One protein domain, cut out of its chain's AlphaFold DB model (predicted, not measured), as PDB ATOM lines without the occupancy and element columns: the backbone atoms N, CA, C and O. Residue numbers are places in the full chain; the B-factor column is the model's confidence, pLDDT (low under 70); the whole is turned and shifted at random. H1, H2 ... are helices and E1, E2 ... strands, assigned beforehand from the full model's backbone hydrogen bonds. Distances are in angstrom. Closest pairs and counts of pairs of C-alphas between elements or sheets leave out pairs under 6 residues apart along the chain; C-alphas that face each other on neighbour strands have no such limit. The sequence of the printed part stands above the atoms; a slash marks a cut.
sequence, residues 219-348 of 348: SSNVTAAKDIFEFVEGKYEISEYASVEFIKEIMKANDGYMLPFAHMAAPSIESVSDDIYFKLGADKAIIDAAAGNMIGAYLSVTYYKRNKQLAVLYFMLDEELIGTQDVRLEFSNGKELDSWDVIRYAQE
ATOM      1  N   SER A 219     152.268 177.023 202.494       36.47
ATOM      2  CA  SER A 219     151.600 178.265 202.928       36.47
ATOM      3  C   SER A 219     151.226 179.227 201.793       36.47
ATOM      4  O   SER A 219     150.776 180.333 202.073       36.47
ATOM      5  N   SER A 220     151.347 178.840 200.517       40.81
ATOM      6  CA  SER A 220     151.104 179.769 199.398       40.81
ATOM      7  C   SER A 220     149.757 179.631 198.676       40.81
ATOM      8  O   SER A 220     149.338 180.603 198.056       40.81
ATOM      9  N   ASN A 221     149.044 178.499 198.766       47.69
ATOM     10  CA  ASN A 221     147.871 178.256 197.894       47.69
ATOM     11  C   ASN A 221     146.511 178.327 198.611       47.69
ATOM     12  O   ASN A 221     145.485 178.509 197.961       47.69
ATOM     13  N   VAL A 222     146.486 178.250 199.946       49.12
ATOM     14  CA  VAL A 222     145.241 178.354 200.738       49.12
ATOM     15  C   VAL A 222     144.660 179.772 200.672       49.12
ATOM     16  O   VAL A 222     143.448 179.950 200.593       49.12
ATOM     17  N   THR A 223     145.521 180.794 200.656       51.28
ATOM     18  CA  THR A 223     145.100 182.199 200.563       51.28
ATOM     19  C   THR A 223     144.433 182.499 199.219       51.28
ATOM     20  O   THR A 223     143.412 183.171 199.189       51.28
ATOM     21  N   ALA A 224     144.952 181.938 198.119       52.53
ATOM     22  CA  ALA A 224     144.385 182.137 196.786       52.53
ATOM     23  C   ALA A 224     142.990 181.509 196.642       52.53
ATOM     24  O   ALA A 224     142.120 182.130 196.050       52.53
ATOM     25  N   ALA A 225     142.751 180.326 197.221       51.78
ATOM     26  CA  ALA A 225     141.420 179.712 197.240       51.78
ATOM     27  C   ALA A 225     140.399 180.571 198.008       51.78
ATOM     28  O   ALA A 225     139.281 180.768 197.537       51.78
ATOM     29  N   LYS A 226     140.816 181.135 199.152       57.62
ATOM     30  CA  LYS A 226     139.983 182.011 199.989       57.62
ATOM     31  C   LYS A 226     139.580 183.318 199.290       57.62
ATOM     32  O   LYS A 226     138.516 183.848 199.577       57.62
ATOM     33  N   ASP A 227     140.412 183.824 198.380       55.28
ATOM     34  CA  ASP A 227     140.134 185.043 197.605       55.28
ATOM     35  C   ASP A 227     139.243 184.792 196.367       55.28
ATOM     36  O   ASP A 227     138.891 185.743 195.668       55.28
ATOM     37  N   ILE A 228     138.921 183.530 196.053       60.25
ATOM     38  CA  ILE A 228     138.163 183.141 194.849       60.25
ATOM     39  C   ILE A 228     136.783 182.581 195.188       60.25
ATOM     40  O   ILE A 228     135.857 182.783 194.410       60.25
ATOM     41  N   PHE A 229     136.647 181.912 196.332       59.66
ATOM     42  CA  PHE A 229     135.400 181.299 196.773       59.66
ATOM     43  C   PHE A 229     135.097 181.629 198.235       59.66
ATOM     44  O   PHE A 229     135.998 181.591 199.077       59.66
ATOM     45  N   GLU A 230     133.816 181.811 198.567       59.00
ATOM     46  CA  GLU A 230     133.330 181.831 199.958       59.00
ATOM     47  C   GLU A 230     133.042 180.411 200.491       59.00
ATOM     48  O   GLU A 230     132.086 180.174 201.225       59.00
ATOM     49  N   PHE A 231     133.887 179.444 200.137       61.19
ATOM     50  CA  PHE A 231     133.799 178.082 200.660       61.19
ATOM     51  C   PHE A 231     134.187 177.990 202.140       61.19
ATOM     52  O   PHE A 231     134.855 178.875 202.682       61.19
ATOM     53  N   VAL A 232     133.837 176.869 202.790       54.31
ATOM     54  CA  VAL A 232     134.202 176.552 204.188       54.31
ATOM     55  C   VAL A 232     135.640 176.996 204.516       54.31
ATOM     56  O   VAL A 232     136.615 176.457 203.981       54.31
ATOM     57  N   GLU A 233     135.770 177.989 205.410       52.56
ATOM     58  CA  GLU A 233     137.027 178.710 205.646       52.56
ATOM     59  C   GLU A 233     138.231 177.773 205.872       52.56
ATOM     60  O   GLU A 233     138.297 177.011 206.841       52.56
ATOM     61  N   GLY A 234     139.233 177.890 204.993       53.50
ATOM     62  CA  GLY A 234     140.555 177.275 205.155       53.50
ATOM     63  C   GLY A 234     140.637 175.777 204.843       53.50
ATOM     64  O   GLY A 234     141.589 175.133 205.290       53.50
ATOM     65  N   LYS A 235     139.652 175.209 204.131       69.75
ATOM     66  CA  LYS A 235     139.592 173.768 203.806       69.75
ATOM     67  C   LYS A 235     139.683 173.422 202.325       69.75
ATOM     68  O   LYS A 235     139.946 172.261 202.005       69.75
ATOM     69  N   TYR A 236     139.515 174.413 201.461       76.69
ATOM     70  CA  TYR A 236     139.698 174.278 200.025       76.69
ATOM     71  C   TYR A 236     141.084 174.775 199.622       76.69
ATOM     72  O   TYR A 236     141.550 175.822 200.074       76.69
ATOM     73  N   GLU A 237     141.738 174.004 198.769       83.00
ATOM     74  CA  GLU A 237     142.998 174.345 198.124       83.00
ATOM     75  C   GLU A 237     142.788 174.341 196.611       83.00
ATOM     76  O   GLU A 237     141.999 173.553 196.097       83.00
ATOM     77  N   ILE A 238     143.501 175.198 195.885       75.81
ATOM     78  CA  ILE A 238     143.550 175.105 194.424       75.81
ATOM     79  C   ILE A 238     144.670 174.136 194.052       75.81
ATOM     80  O   ILE A 238     145.779 174.235 194.590       75.81
ATOM     81  N   SER A 239     144.357 173.202 193.152       70.19
ATOM     82  CA  SER A 239     145.318 172.296 192.522       70.19
ATOM     83  C   SER A 239     146.511 173.098 192.003       70.19
ATOM     84  O   SER A 239     146.343 174.134 191.363       70.19
ATOM     85  N   GLU A 240     147.734 172.636 192.264       60.47
ATOM     86  CA  GLU A 240     148.943 173.313 191.769       60.47
ATOM     87  C   GLU A 240     149.047 173.314 190.233       60.47
ATOM     88  O   GLU A 240     149.842 174.062 189.664       60.47
ATOM     89  N   TYR A 241     148.213 172.505 189.576       54.44
ATOM     90  CA  TYR A 241     148.127 172.350 188.130       54.44
ATOM     91  C   TYR A 241     146.972 173.142 187.502       54.44
ATOM     92  O   TYR A 241     146.895 173.238 186.277       54.44
ATOM     93  N   ALA A 242     146.102 173.745 188.318       60.19
ATOM     94  CA  ALA A 242     144.974 174.529 187.839       60.19
ATOM     95  C   ALA A 242     145.362 175.987 187.555       60.19
ATOM     96  O   ALA A 242     146.139 176.609 188.286       60.19
ATOM     97  N   SER A 243     144.757 176.581 186.522       70.69
ATOM     98  CA  SER A 243     144.849 178.028 186.306       70.69
ATOM     99  C   SER A 243     143.918 178.756 187.274       70.69
ATOM    100  O   SER A 243     142.694 178.717 187.145       70.69
ATOM    101  N   VAL A 244     144.516 179.461 188.233       70.44
ATOM    102  CA  VAL A 244     143.813 180.298 189.217       70.44
ATOM    103  C   VAL A 244     142.945 181.354 188.522       70.44
ATOM    104  O   VAL A 244     141.827 181.625 188.952       70.44
ATOM    105  N   GLU A 245     143.440 181.947 187.435       69.44
ATOM    106  CA  GLU A 245     142.716 182.920 186.616       69.44
ATOM    107  C   GLU A 245     141.500 182.297 185.930       69.44
ATOM    108  O   GLU A 245     140.425 182.892 185.946       69.44
ATOM    109  N   PHE A 246     141.632 181.081 185.399       68.94
ATOM    110  CA  PHE A 246     140.516 180.380 184.769       68.94
ATOM    111  C   PHE A 246     139.420 180.031 185.782       68.94
ATOM    112  O   PHE A 246     138.243 180.270 185.532       68.94
ATOM    113  N   ILE A 247     139.800 179.565 186.976       78.69
ATOM    114  CA  ILE A 247     138.850 179.333 188.072       78.69
ATOM    115  C   ILE A 247     138.135 180.640 188.461       78.69
ATOM    116  O   ILE A 247     136.922 180.631 188.665       78.69
ATOM    117  N   LYS A 248     138.845 181.778 188.507       78.31
ATOM    118  CA  LYS A 248     138.232 183.098 188.755       78.31
ATOM    119  C   LYS A 248     137.222 183.494 187.683       78.31
ATOM    120  O   LYS A 248     136.199 184.083 188.018       78.31
ATOM    121  N   GLU A 249     137.500 183.208 186.416       76.19
ATOM    122  CA  GLU A 249     136.567 183.482 185.318       76.19
ATOM    123  C   GLU A 249     135.298 182.640 185.433       76.19
ATOM    124  O   GLU A 249     134.203 183.194 185.345       76.19
ATOM    125  N   ILE A 250     135.441 181.340 185.714       79.75
ATOM    126  CA  ILE A 250     134.304 180.448 185.974       79.75
ATOM    127  C   ILE A 250     133.494 180.992 187.153       79.75
ATOM    128  O   ILE A 250     132.273 181.097 187.069       79.75
ATOM    129  N   MET A 251     134.152 181.401 188.240       82.62
ATOM    130  CA  MET A 251     133.447 181.919 189.413       82.62
ATOM    131  C   MET A 251     132.726 183.224 189.165       82.62
ATOM    132  O   MET A 251     131.564 183.363 189.529       82.62
ATOM    133  N   LYS A 252     133.357 184.144 188.445       82.19
ATOM    134  CA  LYS A 252     132.707 185.381 188.033       82.19
ATOM    135  C   LYS A 252     131.499 185.125 187.124       82.19
ATOM    136  O   LYS A 252     130.511 185.841 187.237       82.19
ATOM    137  N   ALA A 253     131.571 184.139 186.229       79.81
ATOM    138  CA  ALA A 253     130.455 183.776 185.352       79.81
ATOM    139  C   ALA A 253     129.280 183.146 186.120       79.81
ATOM    140  O   ALA A 253     128.129 183.300 185.716       79.81
ATOM    141  N   ASN A 254     129.563 182.473 187.239       83.69
ATOM    142  CA  ASN A 254     128.563 181.804 188.071       83.69
ATOM    143  C   ASN A 254     128.152 182.610 189.317       83.69
ATOM    144  O   ASN A 254     127.379 182.107 190.134       83.69
ATOM    145  N   ASP A 255     128.619 183.853 189.463       81.50
ATOM    146  CA  ASP A 255     128.242 184.724 190.579       81.50
ATOM    147  C   ASP A 255     126.736 185.028 190.537       81.50
ATOM    148  O   ASP A 255     126.197 185.542 189.553       81.50
ATOM    149  N   GLY A 256     126.026 184.643 191.599       73.38
ATOM    150  CA  GLY A 256     124.567 184.716 191.673       73.38
ATOM    151  C   GLY A 256     123.823 183.795 190.693       73.38
ATOM    152  O   GLY A 256     122.591 183.861 190.628       73.38
ATOM    153  N   TYR A 257     124.527 182.936 189.949       80.44
ATOM    154  CA  TYR A 257     123.914 181.951 189.069       80.44
ATOM    155  C   TYR A 257     123.478 180.720 189.863       80.44
ATOM    156  O   TYR A 257     124.216 180.158 190.674       80.44
ATOM    157  N   MET A 258     122.256 180.278 189.596       83.38
ATOM    158  CA  MET A 258     121.721 179.046 190.149       83.38
ATOM    159  C   MET A 258     121.772 177.956 189.086       83.38
ATOM    160  O   MET A 258     121.278 178.166 187.977       83.38
ATOM    161  N   LEU A 259     122.315 176.787 189.434       79.56
ATOM    162  CA  LEU A 259     122.382 175.655 188.517       79.56
ATOM    163  C   LEU A 259     120.974 175.310 188.006       79.56
ATOM    164  O   LEU A 259     120.018 175.341 188.789       79.56
ATOM    165  N   PRO A 260     120.818 174.964 186.717       76.75
ATOM    166  CA  PRO A 260     119.525 174.914 186.034       76.75
ATOM    167  C   PRO A 260     118.638 173.704 186.413       76.75
ATOM    168  O   PRO A 260     118.097 173.029 185.542       76.75
ATOM    169  N   PHE A 261     118.419 173.424 187.700       73.00
ATOM    170  CA  PHE A 261     117.542 172.360 188.202       73.00
ATOM    171  C   PHE A 261     116.153 172.919 188.565       73.00
ATOM    172  O   PHE A 261     115.980 173.633 189.549       73.00
ATOM    173  N   ALA A 262     115.133 172.582 187.770       46.06
ATOM    174  CA  ALA A 262     113.826 173.258 187.741       46.06
ATOM    175  C   ALA A 262     112.903 173.082 188.975       46.06
ATOM    176  O   ALA A 262     111.772 173.573 188.943       46.06
ATOM    177  N   HIS A 263     113.310 172.366 190.034       50.75
ATOM    178  CA  HIS A 263     112.350 171.815 191.005       50.75
ATOM    179  C   HIS A 263     112.499 172.200 192.485       50.75
ATOM    180  O   HIS A 263     111.541 171.963 193.213       50.75
ATOM    181  N   MET A 264     113.574 172.852 192.937       49.78
ATOM    182  CA  MET A 264     113.699 173.451 194.287       49.78
ATOM    183  C   MET A 264     114.712 174.606 194.252       49.78
ATOM    184  O   MET A 264     115.179 174.930 193.165       49.78
ATOM    185  N   ALA A 265     114.998 175.252 195.397       55.12
ATOM    186  CA  ALA A 265     116.000 176.318 195.531       55.12
ATOM    187  C   ALA A 265     117.252 175.944 194.733       55.12
ATOM    188  O   ALA A 265     117.959 175.005 195.093       55.12
ATOM    189  N   ALA A 266     117.416 176.584 193.579       60.03
ATOM    190  CA  ALA A 266     118.339 176.115 192.570       60.03
ATOM    191  C   ALA A 266     119.761 176.349 193.111       60.03
ATOM    192  O   ALA A 266     120.111 177.490 193.423       60.03
ATOM    193  N   PRO A 267     120.532 175.278 193.364       78.19
ATOM    194  CA  PRO A 267     121.770 175.400 194.115       78.19
ATOM    195  C   PRO A 267     122.850 176.005 193.216       78.19
ATOM    196  O   PRO A 267     122.864 175.774 192.010       78.19
ATOM    197  N   SER A 268     123.754 176.797 193.777       86.25
ATOM    198  CA  SER A 268     124.961 177.246 193.080       86.25
ATOM    199  C   SER A 268     126.037 176.158 193.108       86.25
ATOM    200  O   SER A 268     126.006 175.273 193.970       86.25
ATOM    201  N   ILE A 269     127.030 176.260 192.218       88.62
ATOM    202  CA  ILE A 269     128.269 175.457 192.270       88.62
ATOM    203  C   ILE A 269     128.846 175.436 193.688       88.62
ATOM    204  O   ILE A 269     129.255 174.381 194.181       88.62
ATOM    205  N   GLU A 270     128.835 176.592 194.357       86.19
ATOM    206  CA  GLU A 270     129.386 176.717 195.696       86.19
ATOM    207  C   GLU A 270     128.605 175.875 196.713       86.19
ATOM    208  O   GLU A 270     129.161 175.010 197.388       86.19
ATOM    209  N   SER A 271     127.283 176.062 196.753       85.25
ATOM    210  CA  SER A 271     126.410 175.356 197.696       85.25
ATOM    211  C   SER A 271     126.478 173.833 197.546       85.25
ATOM    212  O   SER A 271     126.624 173.130 198.541       85.25
ATOM    213  N   VAL A 272     126.465 173.313 196.310       89.00
ATOM    214  CA  VAL A 272     126.579 171.864 196.060       89.00
ATOM    215  C   VAL A 272     127.931 171.333 196.530       89.00
ATOM    216  O   VAL A 272     128.002 170.248 197.111       89.00
ATOM    217  N   SER A 273     129.006 172.087 196.290       90.69
ATOM    218  CA  SER A 273     130.350 171.659 196.673       90.69
ATOM    219  C   SER A 273     130.502 171.557 198.193       90.69
ATOM    220  O   SER A 273     131.071 170.575 198.680       90.69
ATOM    221  N   ASP A 274     129.952 172.522 198.936       87.25
ATOM    222  CA  ASP A 274     129.991 172.557 200.400       87.25
ATOM    223  C   ASP A 274     129.101 171.501 201.048       87.25
ATOM    224  O   ASP A 274     129.535 170.793 201.962       87.25
ATOM    225  N   ASP A 275     127.883 171.332 200.548       88.94
ATOM    226  CA  ASP A 275     126.966 170.307 201.036       88.94
ATOM    227  C   ASP A 275     127.591 168.904 200.909       88.94
ATOM    228  O   ASP A 275     127.581 168.108 201.856       88.94
ATOM    229  N   ILE A 276     128.246 168.621 199.776       91.50
ATOM    230  CA  ILE A 276     128.978 167.364 199.567       91.50
ATOM    231  C   ILE A 276     130.190 167.261 200.498       91.50
ATOM    232  O   ILE A 276     130.396 166.202 201.103       91.50
ATOM    233  N   TYR A 277     130.964 168.337 200.671       90.31
ATOM    234  CA  TYR A 277     132.085 168.374 201.616       90.31
ATOM    235  C   TYR A 277     131.648 167.932 203.022       90.31
ATOM    236  O   TYR A 277     132.256 167.036 203.628       90.31
ATOM    237  N   PHE A 278     130.561 168.523 203.531       87.50
ATOM    238  CA  PHE A 278     130.027 168.215 204.856       87.50
ATOM    239  C   PHE A 278     129.463 166.802 204.935       87.50
ATOM    240  O   PHE A 278     129.762 166.078 205.891       87.50
ATOM    241  N   LYS A 279     128.700 166.374 203.926       91.19
ATOM    242  CA  LYS A 279     128.073 165.051 203.910       91.19
ATOM    243  C   LYS A 279     129.090 163.914 203.868       91.19
ATOM    244  O   LYS A 279     128.920 162.901 204.547       91.19
ATOM    245  N   LEU A 280     130.186 164.092 203.132       88.69
ATOM    246  CA  LEU A 280     131.301 163.144 203.116       88.69
ATOM    247  C   LEU A 280     132.141 163.197 204.407       88.69
ATOM    248  O   LEU A 280     132.926 162.284 204.694       88.69
ATOM    249  N   GLY A 281     131.984 164.253 205.210       88.00
ATOM    250  CA  GLY A 281     132.811 164.525 206.378       88.00
ATOM    251  C   GLY A 281     134.284 164.646 205.995       88.00
ATOM    252  O   GLY A 281     135.131 164.044 206.673       88.00
ATOM    253  N   ALA A 282     134.546 165.336 204.882       86.94
ATOM    254  CA  ALA A 282     135.877 165.638 204.379       86.94
ATOM    255  C   ALA A 282     136.616 166.590 205.337       86.94
ATOM    256  O   ALA A 282     136.003 167.334 206.104       86.94
ATOM    257  N   ASP A 283     137.946 166.526 205.338       86.69
ATOM    258  CA  ASP A 283     138.815 167.449 206.080       86.69
ATOM    259  C   ASP A 283     139.689 168.327 205.174       86.69
ATOM    260  O   ASP A 283     140.368 169.229 205.679       86.69
ATOM    261  N   LYS A 284     139.636 168.073 203.861       85.12
ATOM    262  CA  LYS A 284     140.306 168.819 202.799       85.12
ATOM    263  C   LYS A 284     139.545 168.651 201.478       85.12
ATOM    264  O   LYS A 284     139.069 167.555 201.182       85.12
ATOM    265  N   ALA A 285     139.483 169.711 200.680       88.19
ATOM    266  CA  ALA A 285     139.026 169.677 199.294       88.19
ATOM    267  C   ALA A 285     140.057 170.340 198.374       88.19
ATOM    268  O   ALA A 285     140.719 171.298 198.771       88.19
ATOM    269  N   ILE A 286     140.211 169.816 197.160       85.12
ATOM    270  CA  ILE A 286     141.086 170.381 196.129       85.12
ATOM    271  C   ILE A 286     140.234 170.743 194.920       85.12
ATOM    272  O   ILE A 286     139.527 169.887 194.395       85.12
ATOM    273  N   ILE A 287     140.313 171.999 194.495       86.44
ATOM    274  CA  ILE A 287     139.623 172.531 193.326       86.44
ATOM    275  C   ILE A 287     140.555 172.433 192.128       86.44
ATOM    276  O   ILE A 287     141.706 172.870 192.198       86.44
ATOM    277  N   ASP A 288     140.035 171.917 191.028       82.44
ATOM    278  CA  ASP A 288     140.676 171.972 189.725       82.44
ATOM    279  C   ASP A 288     139.686 172.525 188.697       82.44
ATOM    280  O   ASP A 288     138.472 172.487 188.886       82.44
ATOM    281  N   ALA A 289     140.200 173.064 187.606       77.56
ATOM    282  CA  ALA A 289     139.393 173.404 186.456       77.56
ATOM    283  C   ALA A 289     140.229 173.221 185.209       77.56
ATOM    284  O   ALA A 289     141.329 173.766 185.082       77.56
ATOM    285  N   ALA A 290     139.654 172.522 184.246       70.50
ATOM    286  CA  ALA A 290     140.227 172.444 182.927       70.50
ATOM    287  C   ALA A 290     139.137 172.694 181.910       70.50
ATOM    288  O   ALA A 290     137.986 172.281 182.043       70.50
ATOM    289  N   ALA A 291     139.526 173.350 180.834       62.12
ATOM    290  CA  ALA A 291     138.712 173.311 179.652       62.12
ATOM    291  C   ALA A 291     138.820 171.908 179.045       62.12
ATOM    292  O   ALA A 291     139.823 171.567 178.423       62.12
ATOM    293  N   GLY A 292     137.862 171.038 179.354       49.78
ATOM    294  CA  GLY A 292     137.912 169.633 178.987       49.78
ATOM    295  C   GLY A 292     137.708 169.433 177.490       49.78
ATOM    296  O   GLY A 292     136.642 169.707 176.946       49.78
ATOM    297  N   ASN A 293     138.695 168.831 176.833       42.28
ATOM    298  CA  ASN A 293     138.664 168.506 175.403       42.28
ATOM    299  C   ASN A 293     137.760 167.302 175.060       42.28
ATOM    300  O   ASN A 293     137.962 166.680 174.033       42.28
ATOM    301  N   MET A 294     136.820 166.894 175.915       35.44
ATOM    302  CA  MET A 294     135.873 165.797 175.625       35.44
ATOM    303  C   MET A 294     134.462 166.057 176.146       35.44
ATOM    304  O   MET A 294     133.516 165.512 175.588       35.44
ATOM    305  N   ILE A 295     134.322 166.881 177.186       37.09
ATOM    306  CA  ILE A 295     133.056 167.076 177.903       37.09
ATOM    307  C   ILE A 295     132.627 168.563 177.864       37.09
ATOM    308  O   ILE A 295     131.486 168.889 178.150       37.09
ATOM    309  N   GLY A 296     133.497 169.473 177.403       53.41
ATOM    310  CA  GLY A 296     133.342 170.915 177.607       53.41
ATOM    311  C   GLY A 296     134.220 171.380 178.766       53.41
ATOM    312  O   GLY A 296     134.910 170.572 179.399       53.41
ATOM    313  N   ALA A 297     134.252 172.685 179.033       70.38
ATOM    314  CA  ALA A 297     134.969 173.178 180.202       70.38
ATOM    315  C   ALA A 297     134.359 172.605 181.481       70.38
ATOM    316  O   ALA A 297     133.151 172.425 181.557       70.38
ATOM    317  N   TYR A 298     135.188 172.282 182.468       81.62
ATOM    318  CA  TYR A 298     134.712 171.755 183.735       81.62
ATOM    319  C   TYR A 298     135.439 172.389 184.911       81.62
ATOM    320  O   TYR A 298     136.610 172.767 184.832       81.62
ATOM    321  N   LEU A 299     134.715 172.445 186.020       88.25
ATOM    322  CA  LEU A 299     135.249 172.664 187.353       88.25
ATOM    323  C   LEU A 299     135.118 171.346 188.114       88.25
ATOM    324  O   LEU A 299     134.069 170.704 188.047       88.25
ATOM    325  N   SER A 300     136.151 170.932 188.836       88.94
ATOM    326  CA  SER A 300     136.084 169.767 189.707       88.94
ATOM    327  C   SER A 300     136.502 170.080 191.136       88.94
ATOM    328  O   SER A 300     137.308 170.972 191.406       88.94
ATOM    329  N   VAL A 301     135.933 169.324 192.072       91.69
ATOM    330  CA  VAL A 301     136.262 169.377 193.494       91.69
ATOM    331  C   VAL A 301     136.535 167.960 193.975       91.69
ATOM    332  O   VAL A 301     135.656 167.101 193.971       91.69
ATOM    333  N   THR A 302     137.766 167.706 194.406       88.81
ATOM    334  CA  THR A 302     138.176 166.414 194.963       88.81
ATOM    335  C   THR A 302     138.190 166.472 196.482       88.81
ATOM    336  O   THR A 302     138.895 167.289 197.072       88.81
ATOM    337  N   TYR A 303     137.450 165.575 197.129       88.06
ATOM    338  CA  TYR A 303     137.285 165.550 198.583       88.06
ATOM    339  C   TYR A 303     138.178 164.507 199.241       88.06
ATOM    340  O   TYR A 303     138.234 163.355 198.805       88.06
ATOM    341  N   TYR A 304     138.808 164.879 200.353       83.81
ATOM    342  CA  TYR A 304     139.705 164.022 201.116       83.81
ATOM    343  C   TYR A 304     139.302 163.930 202.586       83.81
ATOM    344  O   TYR A 304     138.776 164.870 203.179       83.81
ATOM    345  N   LYS A 305     139.601 162.778 203.191       87.38
ATOM    346  CA  LYS A 305     139.599 162.586 204.642       87.38
ATOM    347  C   LYS A 305     140.869 161.873 205.058       87.38
ATOM    348  O   LYS A 305     141.103 160.741 204.632       87.38
ATOM    349  N   ARG A 306     141.686 162.498 205.909       84.25
ATOM    350  CA  ARG A 306     142.981 161.952 206.358       84.25
ATOM    351  C   ARG A 306     143.848 161.501 205.171       84.25
ATOM    352  O   ARG A 306     144.358 160.381 205.169       84.25
ATOM    353  N   ASN A 307     143.959 162.358 204.153       77.56
ATOM    354  CA  ASN A 307     144.692 162.132 202.895       77.56
ATOM    355  C   ASN A 307     144.180 160.978 202.013       77.56
ATOM    356  O   ASN A 307     144.862 160.582 201.072       77.56
ATOM    357  N   LYS A 308     142.987 160.432 202.274       77.94
ATOM    358  CA  LYS A 308     142.326 159.484 201.368       77.94
ATOM    359  C   LYS A 308     141.256 160.198 200.563       77.94
ATOM    360  O   LYS A 308     140.399 160.843 201.165       77.94
ATOM    361  N   GLN A 309     141.304 160.060 199.241       84.19
ATOM    362  CA  GLN A 309     140.258 160.551 198.348       84.19
ATOM    363  C   GLN A 309     138.945 159.823 198.646       84.19
ATOM    364  O   GLN A 309     138.926 158.600 198.792       84.19
ATOM    365  N   LEU A 310     137.865 160.587 198.764       79.75
ATOM    366  CA  LEU A 310     136.517 160.101 199.043       79.75
ATOM    367  C   LEU A 310     135.662 160.117 197.778       79.75
ATOM    368  O   LEU A 310     135.005 159.124 197.468       79.75
ATOM    369  N   ALA A 311     135.684 161.242 197.064       85.25
ATOM    370  CA  ALA A 311     134.940 161.443 195.832       85.25
ATOM    371  C   ALA A 311     135.514 162.613 195.020       85.25
ATOM    372  O   ALA A 311     136.235 163.450 195.571       85.25
ATOM    373  N   VAL A 312     135.151 162.676 193.741       88.38
ATOM    374  CA  VAL A 312     135.374 163.815 192.848       88.38
ATOM    375  C   VAL A 312     134.024 164.299 192.334       88.38
ATOM    376  O   VAL A 312     133.253 163.519 191.781       88.38
ATOM    377  N   LEU A 313     133.732 165.575 192.547       93.12
ATOM    378  CA  LEU A 313     132.578 166.267 191.991       93.12
ATOM    379  C   LEU A 313     133.007 167.017 190.735       93.12
ATOM    380  O   LEU A 313     134.012 167.717 190.768       93.12
ATOM    381  N   TYR A 314     132.238 166.898 189.664       88.38
ATOM    382  CA  TYR A 314     132.443 167.581 188.395       88.38
ATOM    383  C   TYR A 314     131.230 168.449 188.082       88.38
ATOM    384  O   TYR A 314     130.100 167.972 188.154       88.38
ATOM    385  N   PHE A 315     131.477 169.694 187.692       89.12
ATOM    386  CA  PHE A 315     130.499 170.579 187.076       89.12
ATOM    387  C   PHE A 315     130.903 170.807 185.634       89.12
ATOM    388  O   PHE A 315     131.963 171.385 185.374       89.12
ATOM    389  N   MET A 316     130.047 170.392 184.709       86.69
ATOM    390  CA  MET A 316     130.230 170.737 183.313       86.69
ATOM    391  C   MET A 316     129.726 172.145 183.052       86.69
ATOM    392  O   MET A 316     128.641 172.527 183.501       86.69
ATOM    393  N   LEU A 317     130.533 172.905 182.327       80.06
ATOM    394  CA  LEU A 317     130.324 174.308 182.028       80.06
ATOM    395  C   LEU A 317     130.007 174.475 180.542       80.06
ATOM    396  O   LEU A 317     130.581 173.791 179.688       80.06
ATOM    397  N   ASP A 318     129.106 175.399 180.235       69.75
ATOM    398  CA  ASP A 318     128.814 175.784 178.859       69.75
ATOM    399  C   ASP A 318     129.883 176.735 178.275       69.75
ATOM    400  O   ASP A 318     130.926 177.005 178.875       69.75
ATOM    401  N   GLU A 319     129.637 177.240 177.064       66.75
ATOM    402  CA  GLU A 319     130.546 178.159 176.364       66.75
ATOM    403  C   GLU A 319     130.746 179.505 177.090       66.75
ATOM    404  O   GLU A 319     131.734 180.199 176.834       66.75
ATOM    405  N   GLU A 320     129.828 179.875 177.987       71.88
ATOM    406  CA  GLU A 320     129.893 181.075 178.828       71.88
ATOM    407  C   GLU A 320     130.510 180.774 180.205       71.88
ATOM    408  O   GLU A 320     130.554 181.650 181.068       71.88
ATOM    409  N   LEU A 321     131.052 179.560 180.388       76.12
ATOM    410  CA  LEU A 321     131.586 179.025 181.641       76.12
ATOM    411  C   LEU A 321     130.525 178.878 182.738       76.12
ATOM    412  O   LEU A 321     130.870 178.793 183.915       76.12
ATOM    413  N   ILE A 322     129.246 178.829 182.370       83.12
ATOM    414  CA  ILE A 322     128.129 178.705 183.301       83.12
ATOM    415  C   ILE A 322     127.850 177.224 183.570       83.12
ATOM    416  O   ILE A 322     127.847 176.396 182.659       83.12
ATOM    417  N   GLY A 323     127.618 176.879 184.838       83.06
ATOM    418  CA  GLY A 323     127.311 175.517 185.261       83.06
ATOM    419  C   GLY A 323     126.029 174.978 184.623       83.06
ATOM    420  O   GLY A 323     124.972 175.606 184.665       83.06
ATOM    421  N   THR A 324     126.114 173.781 184.052       82.81
ATOM    422  CA  THR A 324     125.000 173.116 183.369       82.81
ATOM    423  C   THR A 324     124.266 172.129 184.292       82.81
ATOM    424  O   THR A 324     124.548 172.029 185.486       82.81
ATOM    425  N   GLN A 325     123.290 171.388 183.753       78.88
ATOM    426  CA  GLN A 325     122.650 170.272 184.472       78.88
ATOM    427  C   GLN A 325     123.545 169.025 184.556       78.88
ATOM    428  O   GLN A 325     123.209 168.076 185.270       78.88
ATOM    429  N   ASP A 326     124.647 169.000 183.805       82.38
ATOM    430  CA  ASP A 326     125.593 167.897 183.789       82.38
ATOM    431  C   ASP A 326     126.592 168.085 184.940       82.38
ATOM    432  O   ASP A 326     127.549 168.862 184.885       82.38
ATOM    433  N   VAL A 327     126.263 167.432 186.052       84.00
ATOM    434  CA  VAL A 327     127.021 167.436 187.301       84.00
ATOM    435  C   VAL A 327     127.217 165.983 187.696       84.00
ATOM    436  O   VAL A 327     126.235 165.250 187.774       84.00
ATOM    437  N   ARG A 328     128.444 165.549 187.978       87.31
ATOM    438  CA  ARG A 328     128.744 164.143 188.297       87.31
ATOM    439  C   ARG A 328     129.523 164.032 189.593       87.31
ATOM    440  O   ARG A 328     130.452 164.796 189.823       87.31
ATOM    441  N   LEU A 329     129.157 163.076 190.440       89.00
ATOM    442  CA  LEU A 329     129.879 162.746 191.667       89.00
ATOM    443  C   LEU A 329     130.385 161.308 191.588       89.00
ATOM    444  O   LEU A 329     129.602 160.361 191.666       89.00
ATOM    445  N   GLU A 330     131.698 161.150 191.487       86.50
ATOM    446  CA  GLU A 330     132.376 159.860 191.407       86.50
ATOM    447  C   GLU A 330     133.026 159.521 192.752       86.50
ATOM    448  O   GLU A 330     133.916 160.221 193.229       86.50
ATOM    449  N   PHE A 331     132.582 158.443 193.391       79.25
ATOM    450  CA  PHE A 331     133.139 157.963 194.651       79.25
ATOM    451  C   PHE A 331     134.380 157.105 194.403       79.25
ATOM    452  O   PHE A 331     134.456 156.349 193.439       79.25
ATOM    453  N   SER A 332     135.308 157.088 195.361       73.38
ATOM    454  CA  SER A 332     136.547 156.298 195.275       73.38
ATOM    455  C   SER A 332     136.341 154.777 195.152       73.38
ATOM    456  O   SER A 332     137.301 154.033 194.976       73.38
ATOM    457  N   ASN A 333     135.114 154.283 195.341       70.88
ATOM    458  CA  ASN A 333     134.740 152.878 195.182       70.88
ATOM    459  C   ASN A 333     134.114 152.568 193.806       70.88
ATOM    460  O   ASN A 333     133.574 151.475 193.639       70.88
ATOM    461  N   GLY A 334     134.151 153.517 192.864       66.06
ATOM    462  CA  GLY A 334     133.595 153.384 191.516       66.06
ATOM    463  C   GLY A 334     132.077 153.560 191.436       66.06
ATOM    464  O   GLY A 334     131.487 153.295 190.394       66.06
ATOM    465  N   LYS A 335     131.409 153.960 192.527       79.56
ATOM    466  CA  LYS A 335     130.007 154.388 192.460       79.56
ATOM    467  C   LYS A 335     129.944 155.794 191.870       79.56
ATOM    468  O   LYS A 335     130.743 156.644 192.245       79.56
ATOM    469  N   GLU A 336     128.930 156.053 191.059       83.62
ATOM    470  CA  GLU A 336     128.693 157.361 190.448       83.62
ATOM    471  C   GLU A 336     127.260 157.826 190.699       83.62
ATOM    472  O   GLU A 336     126.352 157.008 190.890       83.62
ATOM    473  N   LEU A 337     127.081 159.143 190.763       83.75
ATOM    474  CA  LEU A 337     125.790 159.821 190.739       83.75
ATOM    475  C   LEU A 337     125.852 160.917 189.681       83.75
ATOM    476  O   LEU A 337     126.860 161.619 189.604       83.75
ATOM    477  N   ASP A 338     124.752 161.107 188.959       83.25
ATOM    478  CA  ASP A 338     124.678 162.056 187.850       83.25
ATOM    479  C   ASP A 338     123.519 163.043 188.025       83.25
ATOM    480  O   ASP A 338     122.450 162.722 188.559       83.25
ATOM    481  N   SER A 339     123.741 164.267 187.553       82.56
ATOM    482  CA  SER A 339     122.806 165.386 187.502       82.56
ATOM    483  C   SER A 339     122.003 165.542 188.798       82.56
ATOM    484  O   SER A 339     122.532 165.907 189.849       82.56
ATOM    485  N   TRP A 340     120.700 165.253 188.749       81.50
ATOM    486  CA  TRP A 340     119.796 165.437 189.877       81.50
ATOM    487  C   TRP A 340     120.141 164.554 191.081       81.50
ATOM    488  O   TRP A 340     119.907 164.957 192.220       81.50
ATOM    489  N   ASP A 341     120.726 163.374 190.864       83.00
ATOM    490  CA  ASP A 341     121.104 162.493 191.966       83.00
ATOM    491  C   ASP A 341     122.249 163.072 192.799       83.00
ATOM    492  O   ASP A 341     122.286 162.844 194.010       83.00
ATOM    493  N   VAL A 342     123.125 163.873 192.184       86.44
ATOM    494  CA  VAL A 342     124.156 164.640 192.893       86.44
ATOM    495  C   VAL A 342     123.514 165.718 193.758       86.44
ATOM    496  O   VAL A 342     123.838 165.827 194.937       86.44
ATOM    497  N   ILE A 343     122.555 166.469 193.206       85.38
ATOM    498  CA  ILE A 343     121.863 167.546 193.932       85.38
ATOM    499  C   ILE A 343     121.075 166.998 195.117       85.38
ATOM    500  O   ILE A 343     121.183 167.499 196.234       85.38
ATOM    501  N   ARG A 344     120.327 165.913 194.902       83.69
ATOM    502  CA  ARG A 344     119.622 165.217 195.978       83.69
ATOM    503  C   ARG A 344     120.599 164.695 197.026       83.69
ATOM    504  O   ARG A 344     120.338 164.802 198.220       83.69
ATOM    505  N   TYR A 345     121.731 164.142 196.594       87.56
ATOM    506  CA  TYR A 345     122.762 163.708 197.522       87.56
ATOM    507  C   TYR A 345     123.346 164.877 198.313       87.56
ATOM    508  O   TYR A 345     123.609 164.688 199.484       87.56
ATOM    509  N   ALA A 346     123.526 166.061 197.741       85.81
ATOM    510  CA  ALA A 346     123.983 167.224 198.493       85.81
ATOM    511  C   ALA A 346     122.964 167.646 199.578       85.81
ATOM    512  O   ALA A 346     123.343 167.886 200.718       85.81
ATOM    513  N   GLN A 347     121.668 167.656 199.246       80.50
ATOM    514  CA  GLN A 347     120.621 168.274 200.076       80.50
ATOM    515  C   GLN A 347     119.973 167.364 201.141       80.50
ATOM    516  O   GLN A 347     119.440 167.875 202.128       80.50
ATOM    517  N   GLU A 348     119.946 166.043 200.932       71.75
ATOM    518  CA  GLU A 348     119.370 165.051 201.871       71.75
ATOM    519  C   GLU A 348     120.377 164.549 202.911       71.75
ATOM    520  O   GLU A 348     119.959 164.023 203.966       71.75
TER     521      GLU A 348
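This is residues 219 to 348 of the 348 residues of an uncharacterized protein of Fusobacterium nucleatum subsp. polymorphum (UniProt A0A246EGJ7). A twisted sheet, in which the long strands E2, E3, E4 and E5 lie side by side with the short strands E1 and E6 at its edges, forms a wall with helices over one face and the other face bare. H3 runs along the strands over that face, H4 stands beside it towards the E6 edge, H2 crosses the strands near one end, and H1 only grazes the sheet by E1. The printed part has 130 residues, with four named helices and six named strands in the order H1 E1 H2 H3 E2 E3 E4 E5 E6 H4; the sheet runs E1 E2 E3 E4 E5 E6, mixed, and the class is mixed, helices and strands. It is compact, with a radius of gyration of the C-alphas of 13.6 A, and rounded, with spans of 41 by 31 by 28 A.

H1 is residues 222 to 226, beginning at C-alpha 222 at (145.241, 178.354, 200.738). E1 is residues 236 to 238. H2, residues 244 to 253, is 14.3 A long from first to last C-alpha, and H3, residues 269 to 280, is 16.7 A long. E2 is residues 284 to 292 and 23.9 A long, from C-alpha 284 at (140.306, 168.819, 202.799). E3, residues 296 to 305, is 29.0 A long, and E4, residues 308 to 317, is 27.2 A long. E5, residues 323 to 331, spans 20.7 A and bends by 70 degrees at residue 326. E6 is residues 336 to 338. H4, residues 340 to 347, is 10.6 A long and ends at C-alpha 347 at (120.621, 168.274, 200.076).

In the sheet, E1 and E2 are parallel at 38 degrees, with N 287 and O 237 2.8 A apart, within hydrogen-bond range. E1, H2, H3 and E2 form a strand-helix-strand unit, two parallel neighbour strands with helices between, and its crossover is left-handed. E2 to E6 form a meander, each strand the antiparallel neighbour of the one before. Its hairpins have these pairs within hydrogen-bond range: N 288 and O 300 of E2 and E3 at 2.9 A, N 301 and O 313 of E3 and E4 at 2.8 A, N 314 and O 328 of E4 and E5 at 2.8 A, and N 329 and O 337 of E5 and E6 at 2.8 A. H2, H3 and H4 on one face of the sheet give two layers, helices over a sheet. H3, at a height over the sheet of 8.6 A, runs along the strands, at 24 degrees to E3 on the local plane; its closest C-alphas to E3 are those of Tyr 277 and Tyr 303, 6.6 A apart. H2 runs across the strands, at 82 degrees to E2 on the local plane; its closest C-alphas to E2 are those of Ile 247 and Ala 289, 6.2 A apart. H4 lies over E6 and stands up from the sheet, its line rising 57 degrees. H3 and H4 touch, with the closest C-alphas, those of Asp 275 and Ala 346, 5.0 A apart. Their tilt is steep at 68 degrees, only just short of about perpendicular, and they run the same way. H2 is apart from H3 and from H4. In H1, H2, H3 and H4 every O i to N i+4 pair is within hydrogen-bond range.

The two C-alphas farthest apart are those of Ser 219 and His 263, at 41.5 A. The printed part has no cut and ends at residue 348, the chain's last. The link from H2 to H3, residues 254 to 268, is long. The mean pLDDT of the printed part is 75.0, and 36 residues are under 70, among them residues 219 to 235, 262 to 266 and 291 to 296.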